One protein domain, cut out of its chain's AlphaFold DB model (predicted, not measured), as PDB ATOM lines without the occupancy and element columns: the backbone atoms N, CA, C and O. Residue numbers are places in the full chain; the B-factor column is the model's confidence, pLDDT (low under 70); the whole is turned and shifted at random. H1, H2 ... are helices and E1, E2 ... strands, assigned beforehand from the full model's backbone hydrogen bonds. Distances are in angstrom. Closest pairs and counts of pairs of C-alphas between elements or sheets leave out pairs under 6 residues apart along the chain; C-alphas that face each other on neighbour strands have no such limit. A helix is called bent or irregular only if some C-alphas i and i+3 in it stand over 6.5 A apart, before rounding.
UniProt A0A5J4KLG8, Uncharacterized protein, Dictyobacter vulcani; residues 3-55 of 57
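Overview. This is residues 3 to 55 of the 57 residues of an uncharacterized protein of Dictyobacter vulcani (UniProt A0A5J4KLG8). A ribbon of two antiparallel strands, E1 and E2, runs out from a small head of two helices, H1 and H2, with both printed ends at the ribbon's far end. The head is a corner of the long H1 and the short H2, set steeply to each other, and residues 9 to 18 and 43 to 46 join it to the ribbon. The printed part has 53 residues, with two named strands and two named helices in the order E1, H1, H2, E2; the sheet's order is E1 - E2, and the class is mixed, helices and strands. The whole is loose, with a radius of gyration of the C-alphas of 12.8 A, and the C-alphas span 35 by 26 by 18 A.

Along the chain. Find C-alpha 3 at (3.400, -43.691, -47.114); from there strand E1, residues 3 to 8, runs 16.4 A to C-alpha 8. Next look for C-alpha 19 at (11.578, -30.815, -23.633), where helix H1, residues 19 to 33, begins; its first and last C-alphas are 16.9 A apart. H1 is irregular: C-alphas 24 and 27 are 8.3 A apart, and its line is a rough one. Helix H2 takes residues 36 to 42, 10.0 A long. Strand E2, residues 47 to 54, runs 18.4 A and ends at C-alpha 54, at (5.486, -38.753, -50.756); on the way it bends by 57 degrees at residue 51.

Arrangement. Begin with the sheet, where E1 and E2 are antiparallel neighbours, their directions 167 degrees apart. Look at Gly 4 and Pro 51, whose C-alphas face each other at 4.2 A. N 7 and O 48 are within hydrogen-bond range at 2.9 A, and so are N 50 and O 5 at 2.8 A. Farther along, H1 and H2 touch, closest at the C-alphas of Phe 33 and Phe 39, 5.7 A apart. Their lines stand at a steep tilt of 69.9 degrees, only just short of about perpendicular, and they run the same way. E1 and H2 are apart, and so are H1 and E2. In H2 every O i to N i+4 pair is within hydrogen-bond range; in H1 9 of 11 are.

Size, cuts and confidence. The two C-alphas farthest apart are those of Gly 34, between H1 and H2, and Ser 53 in E2, at 35.5 A. The first and last printed C-alphas, of Thr 3 and Arg 55, are 8.6 A apart. The printed part has no cut. No link is long: H1 to H2 and H2 to E2 are tight links, and E1 to H1, with 10 residues between them, is a short one. In the B-factor column you find a mean pLDDT of the printed part of 95.9, and no printed residue is under 70.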
ATOM      1  N   THR A   3       3.542 -42.238 -47.302       96.75
ATOM      2  CA  THR A   3       3.400 -43.691 -47.114       96.75
ATOM      3  C   THR A   3       4.749 -44.246 -46.691       96.75
ATOM      4  O   THR A   3       5.772 -43.858 -47.256       96.75
ATOM      5  N   GLY A   4       4.768 -45.134 -45.706       96.19
ATOM      6  CA  GLY A   4       5.993 -45.729 -45.196       96.19
ATOM      7  C   GLY A   4       5.716 -46.724 -44.082       96.19
ATOM      8  O   GLY A   4       4.564 -47.065 -43.812       96.19
ATOM      9  N   GLU A   5       6.782 -47.162 -43.430       98.12
ATOM     10  CA  GLU A   5       6.709 -48.094 -42.309       98.12
ATOM     11  C   GLU A   5       6.654 -47.333 -40.989       98.12
ATOM     12  O   GLU A   5       7.324 -46.313 -40.823       98.12
ATOM     13  N   ALA A   6       5.855 -47.834 -40.048       96.25
ATOM     14  CA  ALA A   6       5.781 -47.312 -38.693       96.25
ATOM     15  C   ALA A   6       6.346 -48.341 -37.714       96.25
ATOM     16  O   ALA A   6       6.011 -49.524 -37.783       96.25
ATOM     17  N   SER A   7       7.167 -47.879 -36.779       96.69
ATOM     18  CA  SER A   7       7.698 -48.688 -35.689       96.69
ATOM     19  C   SER A   7       7.521 -47.980 -34.352       96.69
ATOM     20  O   SER A   7       7.506 -46.750 -34.256       96.69
ATOM     21  N   VAL A   8       7.372 -48.782 -33.301       95.56
ATOM     22  CA  VAL A   8       7.448 -48.311 -31.918       95.56
ATOM     23  C   VAL A   8       8.907 -48.028 -31.582       95.56
ATOM     24  O   VAL A   8       9.777 -48.859 -31.842       95.56
ATOM     25  N   SER A   9       9.172 -46.869 -30.989       92.94
ATOM     26  CA  SER A   9      10.500 -46.539 -30.486       92.94
ATOM     27  C   SER A   9      10.737 -47.143 -29.108       92.94
ATOM     28  O   SER A   9       9.894 -47.038 -28.218       92.94
ATOM     29  N   THR A  10      11.915 -47.732 -28.921       90.56
ATOM     30  CA  THR A  10      12.400 -48.223 -27.621       90.56
ATOM     31  C   THR A  10      13.473 -47.320 -27.016       90.56
ATOM     32  O   THR A  10      13.976 -47.610 -25.936       90.56
ATOM     33  N   THR A  11      13.871 -46.262 -27.726       92.19
ATOM     34  CA  THR A  11      14.978 -45.372 -27.337       92.19
ATOM     35  C   THR A  11      14.540 -43.930 -27.140       92.19
ATOM     36  O   THR A  11      15.279 -43.147 -26.551       92.19
ATOM     37  N   ASP A  12      13.374 -43.554 -27.665       93.00
ATOM     38  CA  ASP A  12      12.843 -42.212 -27.485       93.00
ATOM     39  C   ASP A  12      12.195 -42.040 -26.124       93.00
ATOM     40  O   ASP A  12      11.518 -42.930 -25.608       93.00
ATOM     41  N   LEU A  13      12.385 -40.843 -25.581       93.19
ATOM     42  CA  LEU A  13      11.749 -40.440 -24.345       93.19
ATOM     43  C   LEU A  13      10.231 -40.293 -24.545       93.19
ATOM     44  O   LEU A  13       9.793 -39.849 -25.617       93.19
ATOM     45  N   PRO A  14       9.433 -40.595 -23.508       93.69
ATOM     46  CA  PRO A  14       8.039 -40.179 -23.430       93.69
ATOM     47  C   PRO A  14       7.867 -38.679 -23.700       93.69
ATOM     48  O   PRO A  14       8.792 -37.877 -23.531       93.69
ATOM     49  N   ALA A  15       6.675 -38.288 -24.149       94.06
ATOM     50  CA  ALA A  15       6.440 -36.939 -24.657       94.06
ATOM     51  C   ALA A  15       6.693 -35.832 -23.621       94.06
ATOM     52  O   ALA A  15       7.205 -34.783 -23.993       94.06
ATOM     53  N   ASP A  16       6.374 -36.069 -22.347       96.50
ATOM     54  CA  ASP A  16       6.613 -35.161 -21.217       96.50
ATOM     55  C   ASP A  16       8.108 -34.955 -20.919       96.50
ATOM     56  O   ASP A  16       8.514 -33.879 -20.488       96.50
ATOM     57  N   GLN A  17       8.939 -35.953 -21.223       95.81
ATOM     58  CA  GLN A  17      10.391 -35.914 -21.031       95.81
ATOM     59  C   GLN A  17      11.141 -35.336 -22.244       95.81
ATOM     60  O   GLN A  17      12.324 -35.006 -22.157       95.81
ATOM     61  N   ASN A  18      10.469 -35.159 -23.383       95.44
ATOM     62  CA  ASN A  18      11.043 -34.506 -24.555       95.44
ATOM     63  C   ASN A  18      10.800 -32.989 -24.506       95.44
ATOM     64  O   ASN A  18       9.811 -32.479 -25.033       95.44
ATOM     65  N   HIS A  19      11.733 -32.252 -23.897       95.44
ATOM     66  CA  HIS A  19      11.578 -30.815 -23.633       95.44
ATOM     67  C   HIS A  19      11.283 -29.991 -24.896       95.44
ATOM     68  O   HIS A  19      10.412 -29.124 -24.866       95.44
ATOM     69  N   VAL A  20      11.953 -30.291 -26.014       96.44
ATOM     70  CA  VAL A  20      11.756 -29.578 -27.290       96.44
ATOM     71  C   VAL A  20      10.349 -29.824 -27.840       96.44
ATOM     72  O   VAL A  20       9.705 -28.914 -28.364       96.44
ATOM     73  N   TYR A  21       9.845 -31.053 -27.710       95.38
ATOM     74  CA  TYR A  21       8.488 -31.394 -28.124       95.38
ATOM     75  C   TYR A  21       7.441 -30.691 -27.251       95.38
ATOM     76  O   TYR A  21       6.517 -30.072 -27.785       95.38
ATOM     77  N   VAL A  22       7.610 -30.729 -25.925       96.62
ATOM     78  CA  VAL A  22       6.707 -30.046 -24.987       96.62
ATOM     79  C   VAL A  22       6.708 -28.547 -25.231       96.62
ATOM     80  O   VAL A  22       5.639 -27.952 -25.280       96.62
ATOM     81  N   GLU A  23       7.871 -27.924 -25.416       97.88
ATOM     82  CA  GLU A  23       7.967 -26.491 -25.698       97.88
ATOM     83  C   GLU A  23       7.175 -26.112 -26.951       97.88
ATOM     84  O   GLU A  23       6.359 -25.192 -26.909       97.88
ATOM     85  N   LYS A  24       7.331 -26.883 -28.033       98.06
ATOM     86  CA  LYS A  24       6.634 -26.635 -29.298       98.06
ATOM     87  C   LYS A  24       5.113 -26.779 -29.193       98.06
ATOM     88  O   LYS A  24       4.390 -26.034 -29.850       98.06
ATOM     89  N   TYR A  25       4.622 -27.748 -28.421       97.94
ATOM     90  CA  TYR A  25       3.201 -28.115 -28.403       97.94
ATOM     91  C   TYR A  25       2.483 -27.801 -27.088       97.94
ATOM     92  O   TYR A  25       1.333 -28.208 -26.919       97.94
ATOM     93  N   ARG A  26       3.119 -27.055 -26.175       97.12
ATOM     94  CA  ARG A  26       2.622 -26.788 -24.816       97.12
ATOM     95  C   ARG A  26       1.167 -26.341 -24.790       97.12
ATOM     96  O   ARG A  26       0.364 -26.933 -24.081       97.12
ATOM     97  N   GLU A  27       0.826 -25.324 -25.575       98.25
ATOM     98  CA  GLU A  27      -0.524 -24.755 -25.592       98.25
ATOM     99  C   GLU A  27      -1.575 -25.793 -26.010       98.25
ATOM    100  O   GLU A  27      -2.601 -25.952 -25.352       98.25
ATOM    101  N   LEU A  28      -1.296 -26.548 -27.077       97.94
ATOM    102  CA  LEU A  28      -2.191 -27.593 -27.565       97.94
ATOM    103  C   LEU A  28      -2.351 -28.713 -26.535       97.94
ATOM    104  O   LEU A  28      -3.475 -29.141 -26.272       97.94
ATOM    105  N   ILE A  29      -1.235 -29.158 -25.951       98.12
ATOM    106  CA  ILE A  29      -1.207 -30.216 -24.943       98.12
ATOM    107  C   ILE A  29      -2.042 -29.809 -23.730       98.12
ATOM    108  O   ILE A  29      -2.939 -30.544 -23.325       98.12
ATOM    109  N   THR A  30      -1.816 -28.611 -23.191       97.62
ATOM    110  CA  THR A  30      -2.568 -28.100 -22.044       97.62
ATOM    111  C   THR A  30      -4.049 -27.929 -22.372       97.62
ATOM    112  O   THR A  30      -4.897 -28.348 -21.588       97.62
ATOM    113  N   ARG A  31      -4.388 -27.380 -23.544       98.31
ATOM    114  CA  ARG A  31      -5.785 -27.153 -23.940       98.31
ATOM    115  C   ARG A  31      -6.586 -28.447 -24.099       98.31
ATOM    116  O   ARG A  31      -7.768 -28.457 -23.776       98.31
ATOM    117  N   LEU A  32      -5.974 -29.503 -24.637       97.88
ATOM    118  CA  LEU A  32      -6.679 -30.748 -24.966       97.88
ATOM    119  C   LEU A  32      -6.548 -31.836 -23.897       97.88
ATOM    120  O   LEU A  32      -7.448 -32.661 -23.763       97.88
ATOM    121  N   PHE A  33      -5.447 -31.846 -23.146       97.31
ATOM    122  CA  PHE A  33      -5.101 -32.937 -22.229       97.31
ATOM    123  C   PHE A  33      -4.776 -32.455 -20.809       97.31
ATOM    124  O   PHE A  33      -4.545 -33.275 -19.925       97.31
ATOM    125  N   GLY A  34      -4.768 -31.141 -20.563       97.88
ATOM    126  CA  GLY A  34      -4.505 -30.535 -19.255       97.88
ATOM    127  C   GLY A  34      -3.016 -30.371 -18.946       97.88
ATOM    128  O   GLY A  34      -2.591 -29.273 -18.591       97.88
ATOM    129  N   SER A  35      -2.205 -31.417 -19.127       97.69
ATOM    130  CA  SER A  35      -0.762 -31.362 -18.857       97.69
ATOM    131  C   SER A  35       0.069 -32.288 -19.763       97.69
ATOM    132  O   SER A  35      -0.482 -33.223 -20.354       97.69
ATOM    133  N   PRO A  36       1.392 -32.049 -19.892       97.25
ATOM    134  CA  PRO A  36       2.305 -32.958 -20.588       97.25
ATOM    135  C   PRO A  36       2.320 -34.372 -20.007       97.25
ATOM    136  O   PRO A  36       2.316 -35.330 -20.771       97.25
ATOM    137  N   GLU A  37       2.266 -34.509 -18.683       97.31
ATOM    138  CA  GLU A  37       2.253 -35.803 -17.993       97.31
ATOM    139  C   GLU A  37       0.988 -36.579 -18.365       97.31
ATOM    140  O   GLU A  37       1.057 -37.735 -18.776       97.31
ATOM    141  N   ARG A  38      -0.178 -35.914 -18.331       97.75
ATOM    142  CA  ARG A  38      -1.441 -36.545 -18.723       97.75
ATOM    143  C   ARG A  38      -1.457 -36.933 -20.201       97.75
ATOM    144  O   ARG A  38      -2.016 -37.966 -20.562       97.75
ATOM    145  N   PHE A  39      -0.838 -36.126 -21.060       97.31
ATOM    146  CA  PHE A  39      -0.649 -36.476 -22.464       97.31
ATOM    147  C   PHE A  39       0.254 -37.709 -22.623       97.31
ATOM    148  O   PHE A  39      -0.111 -38.625 -23.354       97.31
ATOM    149  N   ALA A  40       1.379 -37.778 -21.912       96.44
ATOM    150  CA  ALA A  40       2.289 -38.919 -21.956       96.44
ATOM    151  C   ALA A  40       1.666 -40.207 -21.389       96.44
ATOM    152  O   ALA A  40       1.933 -41.286 -21.904       96.44
ATOM    153  N   GLU A  41       0.778 -40.126 -20.396       96.31
ATOM    154  CA  GLU A  41       0.011 -41.290 -19.925       96.31
ATOM    155  C   GLU A  41      -0.909 -41.867 -21.014       96.31
ATOM    156  O   GLU A  41      -1.046 -43.085 -21.134       96.31
ATOM    157  N   LEU A  42      -1.548 -40.998 -21.807       95.88
ATOM    158  CA  LEU A  42      -2.457 -41.397 -22.889       95.88
ATOM    159  C   LEU A  42      -1.703 -41.845 -24.152       95.88
ATOM    160  O   LEU A  42      -2.178 -42.717 -24.878       95.88
ATOM    161  N   TYR A  43      -0.533 -41.256 -24.403       93.44
ATOM    162  CA  TYR A  43       0.316 -41.494 -25.570       93.44
ATOM    163  C   TYR A  43       1.737 -41.864 -25.125       93.44
ATOM    164  O   TYR A  43       2.701 -41.136 -25.365       93.44
ATOM    165  N   SER A  44       1.860 -43.013 -24.462       89.12
ATOM    166  CA  SER A  44       3.072 -43.422 -23.736       89.12
ATOM    167  C   SER A  44       4.221 -43.927 -24.604       89.12
ATOM    168  O   SER A  44       5.337 -44.087 -24.112       89.12
ATOM    169  N   ILE A  45       3.972 -44.174 -25.892       91.38
ATOM    170  CA  ILE A  45       4.944 -44.769 -26.806       91.38
ATOM    171  C   ILE A  45       5.119 -43.880 -28.035       91.38
ATOM    172  O   ILE A  45       4.171 -43.624 -28.780       91.38
ATOM    173  N   ALA A  46       6.357 -43.453 -28.283       93.69
ATOM    174  CA  ALA A  46       6.705 -42.731 -29.497       93.69
ATOM    175  C   ALA A  46       6.674 -43.666 -30.718       93.69
ATOM    176  O   ALA A  46       7.234 -44.763 -30.703       93.69
ATOM    177  N   LEU A  47       6.058 -43.195 -31.803       93.62
ATOM    178  CA  LEU A  47       6.081 -43.855 -33.105       93.62
ATOM    179  C   LEU A  47       7.097 -43.173 -34.021       93.62
ATOM    180  O   LEU A  47       7.115 -41.947 -34.151       93.62
ATOM    181  N   ARG A  48       7.916 -43.974 -34.701       94.88
ATOM    182  CA  ARG A  48       8.801 -43.529 -35.777       94.88
ATOM    183  C   ARG A  48       8.222 -43.982 -37.103       94.88
ATOM    184  O   ARG A  48       7.900 -45.149 -37.278       94.88
ATOM    185  N   ILE A  49       8.078 -43.038 -38.025       95.25
ATOM    186  CA  ILE A  49       7.631 -43.313 -39.388       95.25
ATOM    187  C   ILE A  49       8.842 -43.148 -40.299       95.25
ATOM    188  O   ILE A  49       9.444 -42.075 -40.312       95.25
ATOM    189  N   SER A  50       9.169 -44.195 -41.053       96.44
ATOM    190  CA  SER A  50      10.195 -44.212 -42.095       96.44
ATOM    191  C   SER A  50       9.514 -44.052 -43.456       96.44
ATOM    192  O   SER A  50       8.933 -45.019 -43.962       96.44
ATOM    193  N   PRO A  51       9.518 -42.844 -44.054       96.75
ATOM    194  CA  PRO A  51       8.826 -42.597 -45.314       96.75
ATOM    195  C   PRO A  51       9.428 -43.416 -46.461       96.75
ATOM    196  O   PRO A  51      10.643 -43.447 -46.631       96.75
ATOM    197  N   GLN A  52       8.573 -44.016 -47.288       97.62
ATOM    198  CA  GLN A  52       8.953 -44.701 -48.531       97.62
ATOM    199  C   GLN A  52       8.493 -43.925 -49.772       97.62
ATOM    200  O   GLN A  52       9.130 -43.985 -50.820       97.62
ATOM    201  N   SER A  53       7.392 -43.177 -49.673       96.25
ATOM    202  CA  SER A  53       6.923 -42.301 -50.749       96.25
ATOM    203  C   SER A  53       6.171 -41.080 -50.224       96.25
ATOM    204  O   SER A  53       5.571 -41.100 -49.145       96.25
ATOM    205  N   ILE A  54       6.199 -40.005 -51.017       96.31
ATOM    206  CA  ILE A  54       5.486 -38.753 -50.756       96.31
ATOM    207  C   ILE A  54       4.731 -38.347 -52.023       96.31
ATOM    208  O   ILE A  54       5.289 -38.354 -53.118       96.31
ATOM    209  N   ARG A  55       3.465 -37.952 -51.872       95.31
ATOM    210  CA  ARG A  55       2.623 -37.420 -52.954       95.31
ATOM    211  C   ARG A  55       2.031 -36.059 -52.576       95.31
ATOM    212  O   ARG A  55       1.469 -35.943 -51.482       95.31
TER     213      ARG A  55